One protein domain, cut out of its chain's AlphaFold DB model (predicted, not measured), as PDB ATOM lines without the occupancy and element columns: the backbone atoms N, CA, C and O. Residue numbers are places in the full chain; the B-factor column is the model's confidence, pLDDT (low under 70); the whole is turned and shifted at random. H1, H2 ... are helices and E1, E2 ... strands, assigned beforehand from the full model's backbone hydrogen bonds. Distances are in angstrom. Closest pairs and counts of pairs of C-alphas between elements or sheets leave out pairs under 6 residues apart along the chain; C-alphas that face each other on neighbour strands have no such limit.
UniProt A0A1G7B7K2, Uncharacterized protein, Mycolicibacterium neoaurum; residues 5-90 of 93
ATOM      1  N   PHE A   5     -14.491 -35.957  20.745       93.19
ATOM      2  CA  PHE A   5     -13.101 -36.375  20.862       93.19
ATOM      3  C   PHE A   5     -12.335 -35.938  19.616       93.19
ATOM      4  O   PHE A   5     -12.787 -36.150  18.492       93.19
ATOM      5  N   TYR A   6     -11.172 -35.323  19.824       91.81
ATOM      6  CA  TYR A   6     -10.394 -34.682  18.767       91.81
ATOM      7  C   TYR A   6      -9.068 -35.400  18.530       91.81
ATOM      8  O   TYR A   6      -8.406 -35.852  19.468       91.81
ATOM      9  N   SER A   7      -8.680 -35.500  17.265       87.56
ATOM     10  CA  SER A   7      -7.386 -36.024  16.844       87.56
ATOM     11  C   SER A   7      -6.266 -34.998  17.102       87.56
ATOM     12  O   SER A   7      -6.544 -33.828  17.381       87.56
ATOM     13  N   PRO A   8      -4.980 -35.373  16.963       85.69
ATOM     14  CA  PRO A   8      -3.868 -34.427  17.082       85.69
ATOM     15  C   PRO A   8      -3.901 -33.276  16.065       85.69
ATOM     16  O   PRO A   8      -3.335 -32.220  16.331       85.69
ATOM     17  N   CYS A   9      -4.560 -33.464  14.914       80.50
ATOM     18  CA  CYS A   9      -4.803 -32.398  13.939       80.50
ATOM     19  C   CYS A   9      -6.034 -31.537  14.272       80.50
ATOM     20  O   CYS A   9      -6.372 -30.648  13.503       80.50
ATOM     21  N   GLY A  10      -6.681 -31.757  15.420       83.88
ATOM     22  CA  GLY A  10      -7.807 -30.951  15.893       83.88
ATOM     23  C   GLY A  10      -9.149 -31.322  15.268       83.88
ATOM     24  O   GLY A  10     -10.124 -30.611  15.485       83.88
ATOM     25  N   HIS A  11      -9.232 -32.426  14.519       87.75
ATOM     26  CA  HIS A  11     -10.478 -32.857  13.879       87.75
ATOM     27  C   HIS A  11     -11.281 -33.758  14.813       87.75
ATOM     28  O   HIS A  11     -10.700 -34.663  15.422       87.75
ATOM     29  N   PRO A  12     -12.600 -33.554  14.935       90.75
ATOM     30  CA  PRO A  12     -13.440 -34.441  15.721       90.75
ATOM     31  C   PRO A  12     -13.556 -35.795  15.008       90.75
ATOM     32  O   PRO A  12     -13.918 -35.854  13.831       90.75
ATOM     33  N   TYR A  13     -13.229 -36.878  15.716       90.50
ATOM     34  CA  TYR A  13     -13.257 -38.248  15.183       90.50
ATOM     35  C   TYR A  13     -14.281 -39.151  15.874       90.50
ATOM     36  O   TYR A  13     -14.588 -40.214  15.348       90.50
ATOM     37  N   ASP A  14     -14.780 -38.749  17.043       92.31
ATOM     38  CA  ASP A  14     -15.743 -39.522  17.824       92.31
ATOM     39  C   ASP A  14     -16.563 -38.591  18.734       92.31
ATOM     40  O   ASP A  14     -16.187 -37.434  18.975       92.31
ATOM     41  N   THR A  15     -17.691 -39.075  19.247       93.88
ATOM     42  CA  THR A  15     -18.575 -38.320  20.136       93.88
ATOM     43  C   THR A  15     -19.325 -39.217  21.120       93.88
ATOM     44  O   THR A  15     -19.605 -40.378  20.849       93.88
ATOM     45  N   THR A  16     -19.711 -38.664  22.274       95.06
ATOM     46  CA  THR A  16     -20.669 -39.318  23.188       95.06
ATOM     47  C   THR A  16     -22.128 -39.205  22.720       95.06
ATOM     48  O   THR A  16     -23.018 -39.758  23.366       95.06
ATOM     49  N   GLY A  17     -22.381 -38.454  21.639       90.94
ATOM     50  CA  GLY A  17     -23.684 -38.278  20.998       90.94
ATOM     51  C   GLY A  17     -23.955 -39.288  19.879       90.94
ATOM     52  O   GLY A  17     -23.595 -40.458  19.970       90.94
ATOM     53  N   THR A  18     -24.636 -38.829  18.829       92.25
ATOM     54  CA  THR A  18     -24.941 -39.615  17.625       92.25
ATOM     55  C   THR A  18     -23.941 -39.346  16.500       92.25
ATOM     56  O   THR A  18     -23.302 -38.295  16.463       92.25
ATOM     57  N   ASP A  19     -23.880 -40.237  15.509       88.06
ATOM     58  CA  ASP A  19     -23.105 -40.007  14.279       88.06
ATOM     59  C   ASP A  19     -23.534 -38.718  13.555       88.06
ATOM     60  O   ASP A  19     -22.716 -38.033  12.942       88.06
ATOM     61  N   GLY A  20     -24.814 -38.339  13.670       87.69
ATOM     62  CA  GLY A  20     -25.323 -37.071  13.150       87.69
ATOM     63  C   GLY A  20     -24.744 -35.851  13.870       87.69
ATOM     64  O   GLY A  20     -24.441 -34.852  13.220       87.69
ATOM     65  N   ASP A  21     -24.527 -35.936  15.187       89.81
ATOM     66  CA  ASP A  21     -23.867 -34.874  15.957       89.81
ATOM     67  C   ASP A  21     -22.395 -34.737  15.548       89.81
ATOM     68  O   ASP A  21     -21.894 -33.618  15.402       89.81
ATOM     69  N   LEU A  22     -21.711 -35.867  15.321       90.31
ATOM     70  CA  LEU A  22     -20.331 -35.884  14.831       90.31
ATOM     71  C   LEU A  22     -20.229 -35.237  13.446       90.31
ATOM     72  O   LEU A  22     -19.405 -34.341  13.258       90.31
ATOM     73  N   LEU A  23     -21.101 -35.625  12.511       90.00
ATOM     74  CA  LEU A  23     -21.147 -35.055  11.164       90.00
ATOM     75  C   LEU A  23     -21.457 -33.552  11.200       90.00
ATOM     76  O   LEU A  23     -20.782 -32.761  10.542       90.00
ATOM     77  N   ALA A  24     -22.438 -33.134  12.007       90.06
ATOM     78  CA  ALA A  24     -22.780 -31.724  12.173       90.06
ATOM     79  C   ALA A  24     -21.597 -30.916  12.725       90.06
ATOM     80  O   ALA A  24     -21.340 -29.800  12.265       90.06
ATOM     81  N   LYS A  25     -20.841 -31.483  13.673       91.94
ATOM     82  CA  LYS A  25     -19.657 -30.829  14.231       91.94
ATOM     83  C   LYS A  25     -18.507 -30.748  13.230       91.94
ATOM     84  O   LYS A  25     -17.871 -29.697  13.139       91.94
ATOM     85  N   GLN A  26     -18.262 -31.815  12.471       90.31
ATOM     86  CA  GLN A  26     -17.276 -31.826  11.389       90.31
ATOM     87  C   GLN A  26     -17.609 -30.769  10.333       90.31
ATOM     88  O   GLN A  26     -16.741 -29.981   9.964       90.31
ATOM     89  N   LEU A  27     -18.874 -30.690   9.914       90.19
ATOM     90  CA  LEU A  27     -19.332 -29.693   8.952       90.19
ATOM     91  C   LEU A  27     -19.193 -28.267   9.496       90.19
ATOM     92  O   LEU A  27     -18.719 -27.389   8.779       90.19
ATOM     93  N   GLN A  28     -19.563 -28.035  10.760       91.75
ATOM     94  CA  GLN A  28     -19.392 -26.732  11.403       91.75
ATOM     95  C   GLN A  28     -17.929 -26.276  11.337       91.75
ATOM     96  O   GLN A  28     -17.654 -25.174  10.870       91.75
ATOM     97  N   MET A  29     -17.001 -27.125  11.785       90.69
ATOM     98  CA  MET A  29     -15.574 -26.790  11.814       90.69
ATOM     99  C   MET A  29     -15.009 -26.577  10.412       90.69
ATOM    100  O   MET A  29     -14.233 -25.658  10.191       90.69
ATOM    101  N   MET A  30     -15.458 -27.367   9.441       90.94
ATOM    102  CA  MET A  30     -15.041 -27.216   8.055       90.94
ATOM    103  C   MET A  30     -15.520 -25.896   7.427       90.94
ATOM    104  O   MET A  30     -14.769 -25.244   6.704       90.94
ATOM    105  N   VAL A  31     -16.759 -25.473   7.711       91.50
ATOM    106  CA  VAL A  31     -17.273 -24.160   7.282       91.50
ATOM    107  C   VAL A  31     -16.486 -23.027   7.944       91.50
ATOM    108  O   VAL A  31     -16.178 -22.033   7.283       91.50
ATOM    109  N   GLU A  32     -16.154 -23.167   9.231       90.81
ATOM    110  CA  GLU A  32     -15.334 -22.199   9.971       90.81
ATOM    111  C   GLU A  32     -13.931 -22.068   9.355       90.81
ATOM    112  O   GLU A  32     -13.514 -20.941   9.065       90.81
ATOM    113  N   ASP A  33     -13.262 -23.191   9.067       89.38
ATOM    114  CA  ASP A  33     -11.966 -23.239   8.375       89.38
ATOM    115  C   ASP A  33     -12.044 -22.527   7.017       89.38
ATOM    116  O   ASP A  33     -11.287 -21.588   6.767       89.38
ATOM    117  N   PHE A  34     -13.016 -22.883   6.166       91.44
ATOM    118  CA  PHE A  34     -13.188 -22.250   4.853       91.44
ATOM    119  C   PHE A  34     -13.399 -20.735   4.951       91.44
ATOM    120  O   PHE A  34     -12.789 -19.966   4.206       91.44
ATOM    121  N   CYS A  35     -14.254 -20.280   5.872       91.38
ATOM    122  CA  CYS A  35     -14.525 -18.853   6.052       91.38
ATOM    123  C   CYS A  35     -13.278 -18.090   6.508       91.38
ATOM    124  O   CYS A  35     -13.011 -16.982   6.027       91.38
ATOM    125  N   GLN A  36     -12.526 -18.667   7.444       90.44
ATOM    126  CA  GLN A  36     -11.321 -18.057   7.984       90.44
ATOM    127  C   GLN A  36     -10.200 -18.013   6.938       90.44
ATOM    128  O   GLN A  36      -9.525 -16.986   6.803       90.44
ATOM    129  N   ASP A  37     -10.056 -19.076   6.155       90.12
ATOM    130  CA  ASP A  37      -9.079 -19.184   5.079       90.12
ATOM    131  C   ASP A  37      -9.402 -18.240   3.917       90.12
ATOM    132  O   ASP A  37      -8.529 -17.495   3.473       90.12
ATOM    133  N   MET A  38     -10.668 -18.167   3.496       91.19
ATOM    134  CA  MET A  38     -11.144 -17.204   2.497       91.19
ATOM    135  C   MET A  38     -10.881 -15.764   2.945       91.19
ATOM    136  O   MET A  38     -10.364 -14.943   2.187       91.19
ATOM    137  N   LYS A  39     -11.202 -15.440   4.202       91.31
ATOM    138  CA  LYS A  39     -10.925 -14.115   4.770       91.31
ATOM    139  C   LYS A  39      -9.427 -13.815   4.784       91.31
ATOM    140  O   LYS A  39      -9.033 -12.684   4.499       91.31
ATOM    141  N   THR A  40      -8.602 -14.800   5.119       89.00
ATOM    142  CA  THR A  40      -7.144 -14.649   5.140       89.00
ATOM    143  C   THR A  40      -6.627 -14.396   3.729       89.00
ATOM    144  O   THR A  40      -6.015 -13.356   3.508       89.00
ATOM    145  N   ALA A  41      -6.990 -15.239   2.760       88.56
ATOM    146  CA  ALA A  41      -6.634 -15.076   1.352       88.56
ATOM    147  C   ALA A  41      -6.987 -13.672   0.825       88.56
ATOM    148  O   ALA A  41      -6.132 -12.991   0.265       88.56
ATOM    149  N   LEU A  42      -8.201 -13.184   1.105       88.94
ATOM    150  CA  LEU A  42      -8.658 -11.854   0.683       88.94
ATOM    151  C   LEU A  42      -7.936 -10.682   1.368       88.94
ATOM    152  O   LEU A  42      -7.904  -9.583   0.818       88.94
ATOM    153  N   THR A  43      -7.413 -10.867   2.583       88.88
ATOM    154  CA  THR A  43      -6.812  -9.772   3.370       88.88
ATOM    155  C   THR A  43      -5.298  -9.716   3.267       88.88
ATOM    156  O   THR A  43      -4.729  -8.626   3.297       88.88
ATOM    157  N   THR A  44      -4.639 -10.868   3.164       84.94
ATOM    158  CA  THR A  44      -3.177 -10.969   3.146       84.94
ATOM    159  C   THR A  44      -2.621 -11.222   1.751       84.94
ATOM    160  O   THR A  44      -1.426 -11.017   1.550       84.94
ATOM    161  N   GLY A  45      -3.454 -11.666   0.800       78.25
ATOM    162  CA  GLY A  45      -2.998 -12.137  -0.508       78.25
ATOM    163  C   GLY A  45      -2.152 -13.411  -0.421       78.25
ATOM    164  O   GLY A  45      -1.323 -13.674  -1.284       78.25
ATOM    165  N   ALA A  46      -2.278 -14.165   0.675       72.81
ATOM    166  CA  ALA A  46      -1.503 -15.373   0.909       72.81
ATOM    167  C   ALA A  46      -2.374 -16.438   1.571       72.81
ATOM    168  O   ALA A  46      -2.972 -16.206   2.626       72.81
ATOM    169  N   PHE A  47      -2.391 -17.629   0.975       72.50
ATOM    170  CA  PHE A  47      -2.983 -18.814   1.576       72.50
ATOM    171  C   PHE A  47      -1.878 -19.754   2.066       72.50
ATOM    172  O   PHE A  47      -1.040 -20.233   1.304       72.50
ATOM    173  N   GLY A  48      -1.852 -20.001   3.375       64.06
ATOM    174  CA  GLY A  48      -0.961 -20.977   3.987       64.06
ATOM    175  C   GLY A  48      -1.725 -22.266   4.224       64.06
ATOM    176  O   GLY A  48      -2.412 -22.375   5.234       64.06
ATOM    177  N   ARG A  49      -1.599 -23.244   3.318       67.00
ATOM    178  CA  ARG A  49      -2.232 -24.556   3.493       67.00
ATOM    179  C   ARG A  49      -1.801 -25.168   4.828       67.00
ATOM    180  O   ARG A  49      -0.646 -25.564   4.993       67.00
ATOM    181  N   SER A  50      -2.736 -25.268   5.768       68.94
ATOM    182  CA  SER A  50      -2.507 -25.964   7.030       68.94
ATOM    183  C   SER A  50      -2.616 -27.470   6.814       68.94
ATOM    184  O   SER A  50      -3.574 -27.953   6.212       68.94
ATOM    185  N   SER A  51      -1.670 -28.243   7.353       68.88
ATOM    186  CA  SER A  51      -1.775 -29.711   7.396       68.88
ATOM    187  C   SER A  51      -2.937 -30.201   8.268       68.88
ATOM    188  O   SER A  51      -3.261 -31.382   8.244       68.88
ATOM    189  N   ALA A  52      -3.532 -29.300   9.052       73.56
ATOM    190  CA  ALA A  52      -4.713 -29.531   9.869       73.56
ATOM    191  C   ALA A  52      -5.998 -28.971   9.232       73.56
ATOM    192  O   ALA A  52      -7.015 -28.917   9.908       73.56
ATOM    193  N   SER A  53      -5.986 -28.545   7.965       82.19
ATOM    194  CA  SER A  53      -7.218 -28.120   7.288       82.19
ATOM    195  C   SER A  53      -8.157 -29.313   7.099       82.19
ATOM    196  O   SER A  53      -7.719 -30.389   6.681       82.19
ATOM    197  N   MET A  54      -9.443 -29.125   7.402       83.38
ATOM    198  CA  MET A  54     -10.490 -30.104   7.073       83.38
ATOM    199  C   MET A  54     -10.920 -30.047   5.599       83.38
ATOM    200  O   MET A  54     -11.739 -30.857   5.178       83.38
ATOM    201  N   LEU A  55     -10.396 -29.101   4.815       87.44
ATOM    202  CA  LEU A  55     -10.781 -28.884   3.423       87.44
ATOM    203  C   LEU A  55     -10.069 -29.861   2.481       87.44
ATOM    204  O   LEU A  55      -8.906 -30.224   2.685       87.44
ATOM    205  N   ASP A  56     -10.741 -30.235   1.394       87.62
ATOM    206  CA  ASP A  56     -10.144 -31.046   0.337       87.62
ATOM    207  C   ASP A  56      -9.105 -30.279  -0.495       87.62
ATOM    208  O   ASP A  56      -8.922 -29.062  -0.382       87.62
ATOM    209  N   LEU A  57      -8.365 -31.019  -1.323       87.62
ATOM    210  CA  LEU A  57      -7.311 -30.449  -2.160       87.62
ATOM    211  C   LEU A  57      -7.866 -29.377  -3.109       87.62
ATOM    212  O   LEU A  57      -7.284 -28.300  -3.191       87.62
ATOM    213  N   ASP A  58      -9.009 -29.641  -3.745       89.31
ATOM    214  CA  ASP A  58      -9.630 -28.741  -4.719       89.31
ATOM    215  C   ASP A  58     -10.048 -27.406  -4.083       89.31
ATOM    216  O   ASP A  58      -9.815 -26.340  -4.657       89.31
ATOM    217  N   THR A  59     -10.623 -27.434  -2.875       90.38
ATOM    218  CA  THR A  59     -10.974 -26.206  -2.145       90.38
ATOM    219  C   THR A  59      -9.721 -25.431  -1.745       90.38
ATOM    220  O   THR A  59      -9.680 -24.212  -1.908       90.38
ATOM    221  N   ASN A  60      -8.672 -26.120  -1.282       89.19
ATOM    222  CA  ASN A  60      -7.387 -25.493  -0.951       89.19
ATOM    223  C   ASN A  60      -6.714 -24.848  -2.181       89.19
ATOM    224  O   ASN A  60      -6.158 -23.756  -2.086       89.19
ATOM    225  N   GLU A  61      -6.750 -25.501  -3.345       89.50
ATOM    226  CA  GLU A  61      -6.215 -24.952  -4.598       89.50
ATOM    227  C   GLU A  61      -7.011 -23.730  -5.066       89.50
ATOM    228  O   GLU A  61      -6.424 -22.721  -5.461       89.50
ATOM    229  N   ALA A  62      -8.338 -23.769  -4.951       90.19
ATOM    230  CA  ALA A  62      -9.171 -22.622  -5.287       90.19
ATOM    231  C   ALA A  62      -8.956 -21.437  -4.323       90.19
ATOM    232  O   ALA A  62      -8.941 -20.289  -4.762       90.19
ATOM    233  N   LEU A  63      -8.728 -21.695  -3.031       90.69
ATOM    234  CA  LEU A  63      -8.378 -20.665  -2.045       90.69
ATOM    235  C   LEU A  63      -7.003 -20.037  -2.311       90.69
ATOM    236  O   LEU A  63      -6.857 -18.824  -2.160       90.69
ATOM    237  N   ASN A  64      -6.020 -20.822  -2.768       90.31
ATOM    238  CA  ASN A  64      -4.744 -20.279  -3.249       90.31
ATOM    239  C   ASN A  64      -4.960 -19.287  -4.398       90.31
ATOM    240  O   ASN A  64      -4.441 -18.176  -4.343       90.31
ATOM    241  N   ALA A  65      -5.783 -19.646  -5.389       89.81
ATOM    242  CA  ALA A  65      -6.084 -18.757  -6.512       89.81
ATOM    243  C   ALA A  65      -6.771 -17.450  -6.070       89.81
ATOM    244  O   ALA A  65      -6.530 -16.403  -6.667       89.81
ATOM    245  N   VAL A  66      -7.596 -17.488  -5.014       90.69
ATOM    246  CA  VAL A  66      -8.165 -16.275  -4.395       90.69
ATOM    247  C   VAL A  66      -7.084 -15.427  -3.722       90.69
ATOM    248  O   VAL A  66      -7.143 -14.204  -3.810       90.69
ATOM    249  N   GLY A  67      -6.122 -16.059  -3.045       89.56
ATOM    250  CA  GLY A  67      -4.992 -15.362  -2.427       89.56
ATOM    251  C   GLY A  67      -4.112 -14.658  -3.461       89.56
ATOM    252  O   GLY A  67      -3.772 -13.494  -3.272       89.56
ATOM    253  N   ASP A  68      -3.811 -15.337  -4.569       89.50
ATOM    254  CA  ASP A  68      -2.988 -14.793  -5.653       89.50
ATOM    255  C   ASP A  68      -3.705 -13.676  -6.435       89.50
ATOM    256  O   ASP A  68      -3.092 -12.660  -6.774       89.50
ATOM    257  N   ASP A  69      -4.999 -13.854  -6.727       91.00
ATOM    258  CA  ASP A  69      -5.818 -12.888  -7.464       91.00
ATOM    259  C   ASP A  69      -7.275 -12.879  -6.948       91.00
ATOM    260  O   ASP A  69      -8.086 -13.732  -7.330       91.00
ATOM    261  N   PRO A  70      -7.665 -11.910  -6.096       89.62
ATOM    262  CA  PRO A  70      -8.966 -11.893  -5.424       89.62
ATOM    263  C   PRO A  70     -10.098 -11.367  -6.328       89.62
ATOM    264  O   PRO A  70     -10.861 -10.466  -5.963       89.62
ATOM    265  N   THR A  71     -10.237 -11.924  -7.531       92.69
ATOM    266  CA  THR A  71     -11.346 -11.599  -8.434       92.69
ATOM    267  C   THR A  71     -12.648 -12.275  -7.995       92.69
ATOM    268  O   THR A  71     -12.630 -13.369  -7.425       92.69
ATOM    269  N   PRO A  72     -13.819 -11.699  -8.335       92.44
ATOM    270  CA  PRO A  72     -15.106 -12.344  -8.075       92.44
ATOM    271  C   PRO A  72     -15.213 -13.759  -8.663       92.44
ATOM    272  O   PRO A  72     -15.876 -14.613  -8.084       92.44
ATOM    273  N   ALA A  73     -14.548 -14.021  -9.793       92.88
ATOM    274  CA  ALA A  73     -14.524 -15.338 -10.422       92.88
ATOM    275  C   ALA A  73     -13.794 -16.377  -9.555       92.88
ATOM    276  O   ALA A  73     -14.327 -17.466  -9.348       92.88
ATOM    277  N   ASN A  74     -12.630 -16.026  -8.996       91.12
ATOM    278  CA  ASN A  74     -11.863 -16.923  -8.129       91.12
ATOM    279  C   ASN A  74     -12.594 -17.183  -6.807       91.12
ATOM    280  O   ASN A  74     -12.668 -18.326  -6.357       91.12
ATOM    281  N   VAL A  75     -13.228 -16.155  -6.231       90.81
ATOM    282  CA  VAL A  75     -14.056 -16.314  -5.022       90.81
ATOM    283  C   VAL A  75     -15.226 -17.266  -5.282       90.81
ATOM    284  O   VAL A  75     -15.466 -18.184  -4.497       90.81
ATOM    285  N   LEU A  76     -15.935 -17.101  -6.404       93.31
ATOM    286  CA  LEU A  76     -17.026 -18.003  -6.788       93.31
ATOM    287  C   LEU A  76     -16.533 -19.433  -7.043       93.31
ATOM    288  O   LEU A  76     -17.212 -20.383  -6.652       93.31
ATOM    289  N   ALA A  77     -15.361 -19.597  -7.661       92.19
ATOM    290  CA  ALA A  77     -14.756 -20.906  -7.893       92.19
ATOM    291  C   ALA A  77     -14.419 -21.625  -6.576       92.19
ATOM    292  O   ALA A  77     -14.743 -22.805  -6.436       92.19
ATOM    293  N   ALA A  78     -13.860 -20.912  -5.593       91.69
ATOM    294  CA  ALA A  78     -13.574 -21.453  -4.264       91.69
ATOM    295  C   ALA A  78     -14.850 -21.859  -3.514       91.69
ATOM    296  O   ALA A  78     -14.926 -22.970  -2.989       91.69
ATOM    297  N   CYS A  79     -15.899 -21.031  -3.548       92.31
ATOM    298  CA  CYS A  79     -17.205 -21.397  -2.988       92.31
ATOM    299  C   CYS A  79     -17.815 -22.629  -3.683       92.31
ATOM    300  O   CYS A  79     -18.420 -23.477  -3.028       92.31
ATOM    301  N   ALA A  80     -17.661 -22.753  -5.004       93.06
ATOM    302  CA  ALA A  80     -18.171 -23.893  -5.763       93.06
ATOM    303  C   ALA A  80     -17.380 -25.187  -5.513       93.06
ATOM    304  O   ALA A  80     -17.959 -26.273  -5.573       93.06
ATOM    305  N   ALA A  81     -16.069 -25.101  -5.271       91.81
ATOM    306  CA  ALA A  81     -15.255 -26.235  -4.831       91.81
ATOM    307  C   ALA A  81     -15.701 -26.705  -3.439       91.81
ATOM    308  O   ALA A  81     -16.088 -27.863  -3.283       91.81
ATOM    309  N   PHE A  82     -15.813 -25.773  -2.490       92.31
ATOM    310  CA  PHE A  82     -16.272 -26.066  -1.135       92.31
ATOM    311  C   PHE A  82     -17.661 -26.715  -1.108       92.31
ATOM    312  O   PHE A  82     -17.865 -27.743  -0.466       92.31
ATOM    313  N   ASN A  83     -18.620 -26.168  -1.862       90.56
ATOM    314  CA  ASN A  83     -19.974 -26.722  -1.913       90.56
ATOM    315  C   ASN A  83     -19.994 -28.158  -2.469       90.56
ATOM    316  O   ASN A  83     -20.719 -29.009  -1.961       90.56
ATOM    317  N   ARG A  84     -19.169 -28.462  -3.481       88.44
ATOM    318  CA  ARG A  84     -19.039 -29.831  -4.010       88.44
ATOM    319  C   ARG A  84     -18.483 -30.792  -2.961       88.44
ATOM    320  O   ARG A  84     -18.984 -31.908  -2.853       88.44
ATOM    321  N   HIS A  85     -17.500 -30.350  -2.181       85.81
ATOM    322  CA  HIS A  85     -16.935 -31.144  -1.096       85.81
ATOM    323  C   HIS A  85     -17.970 -31.437   0.004       85.81
ATOM    324  O   HIS A  85     -18.152 -32.590   0.396       85.81
ATOM    325  N   VAL A  86     -18.724 -30.417   0.431       85.38
ATOM    326  CA  VAL A  86     -19.802 -30.563   1.422       85.38
ATOM    327  C   VAL A  86     -20.885 -31.532   0.939       85.38
ATOM    328  O   VAL A  86     -21.294 -32.412   1.694       85.38
ATOM    329  N   VAL A  87     -21.320 -31.418  -0.321       84.56
ATOM    330  CA  VAL A  87     -22.310 -32.335  -0.915       84.56
ATOM    331  C   VAL A  87     -21.798 -33.775  -0.943       84.56
ATOM    332  O   VAL A  87     -22.569 -34.700  -0.710       84.56
ATOM    333  N   TRP A  88     -20.505 -33.989  -1.196       79.00
ATOM    334  CA  TRP A  88     -19.919 -35.329  -1.160       79.00
ATOM    335  C   TRP A  88     -19.874 -35.926   0.254       79.00
ATOM    336  O   TRP A  88     -20.075 -37.130   0.398       79.00
ATOM    337  N   MET A  89     -19.638 -35.112   1.290       74.44
ATOM    338  CA  MET A  89     -19.656 -35.581   2.685       74.44
ATOM    339  C   MET A  89     -21.061 -35.860   3.222       74.44
ATOM    340  O   MET A  89     -21.235 -36.732   4.072       74.44
ATOM    341  N   CYS A  90     -22.052 -35.117   2.734       70.44
ATOM    342  CA  CYS A  90     -23.458 -35.282   3.073       70.44
ATOM    343  C   CYS A  90     -24.238 -35.744   1.831       70.44
ATOM    344  O   CYS A  90     -25.105 -34.995   1.366       70.44
TER     345      CYS A  90
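AT A GLANCE: This is residues 5 to 90 of the 93 residues of an uncharacterized protein of Mycolicibacterium neoaurum (UniProt A0A1G7B7K2). Three helices form a small elongated bundle, in which a helical hairpin of H2 and H3 packs beside the longer H1, their three centres making a triangle. A short strand, E1, sits near the first turns of H1, and the chain folds back between H1 and H2 through residues 45 to 56, a long stretch with no named element. The printed part has 86 residues with one named strand and three named helices, in the order E1, H1, H2, H3, and its class is mostly helix. The whole is compact, with a radius of gyration of the C-alphas of 13.6 A, and the C-alphas span 43 by 25 by 17 A.

HOW THE PARTS SIT: E1, residues 12 to 15, pairs with no named strand, but residues 5 to 6 make a short antiparallel pairing with its residues 12 to 14. H1, residues 19 to 44, follows over a tight link, and the closest C-alphas of the two, those of Thr 15 and Leu 22, are 6.1 A apart. H2, residues 57 to 68, touches H1 with residues 63 to 68 alone, beside residues 37 to 44 of H1; the closest C-alphas, those of Ala 41 and Gly 67, are 4.1 A apart. H1 and H2 run the same way at a shallow tilt of 22 degrees. H3, residues 72 to 89, forms a helical hairpin with H2 and touches it, opposite ways at a shallow tilt of 17 degrees, with the closest C-alphas, those of Ala 62 and Ala 78, 4.7 A apart. H1 and H3 are close but not clearly touching, opposite ways at a shallow tilt of 15 degrees; their closest C-alphas, those of Leu 27 and Val 86, are 7.6 A apart. E1 is apart from H2 and from H3. In H1, H2 and H3 every O i to N i+4 pair is within hydrogen-bond range.

IN THESE COORDINATES: E1 begins at C-alpha 12, at (-13.440, -34.441, 15.721), and measures 7.8 A from first to last C-alpha. H1 begins at C-alpha 19, at (-23.105, -40.007, 14.279), and is 36.9 A long, H2 16.6 A and H3 26.0 A. H3 ends at C-alpha 89, at (-19.656, -35.581, 2.685).

THE WHOLE: The two C-alphas farthest apart, those of Thr 16 and Asp 69, are 43.1 A apart. The printed part has no cut. The link from H1 to H2, with 12 residues, is long, while the link from H2 to H3 is tight. The mean pLDDT of the printed part is 87.5, and residues 48 to 51, in the long link, are under 70.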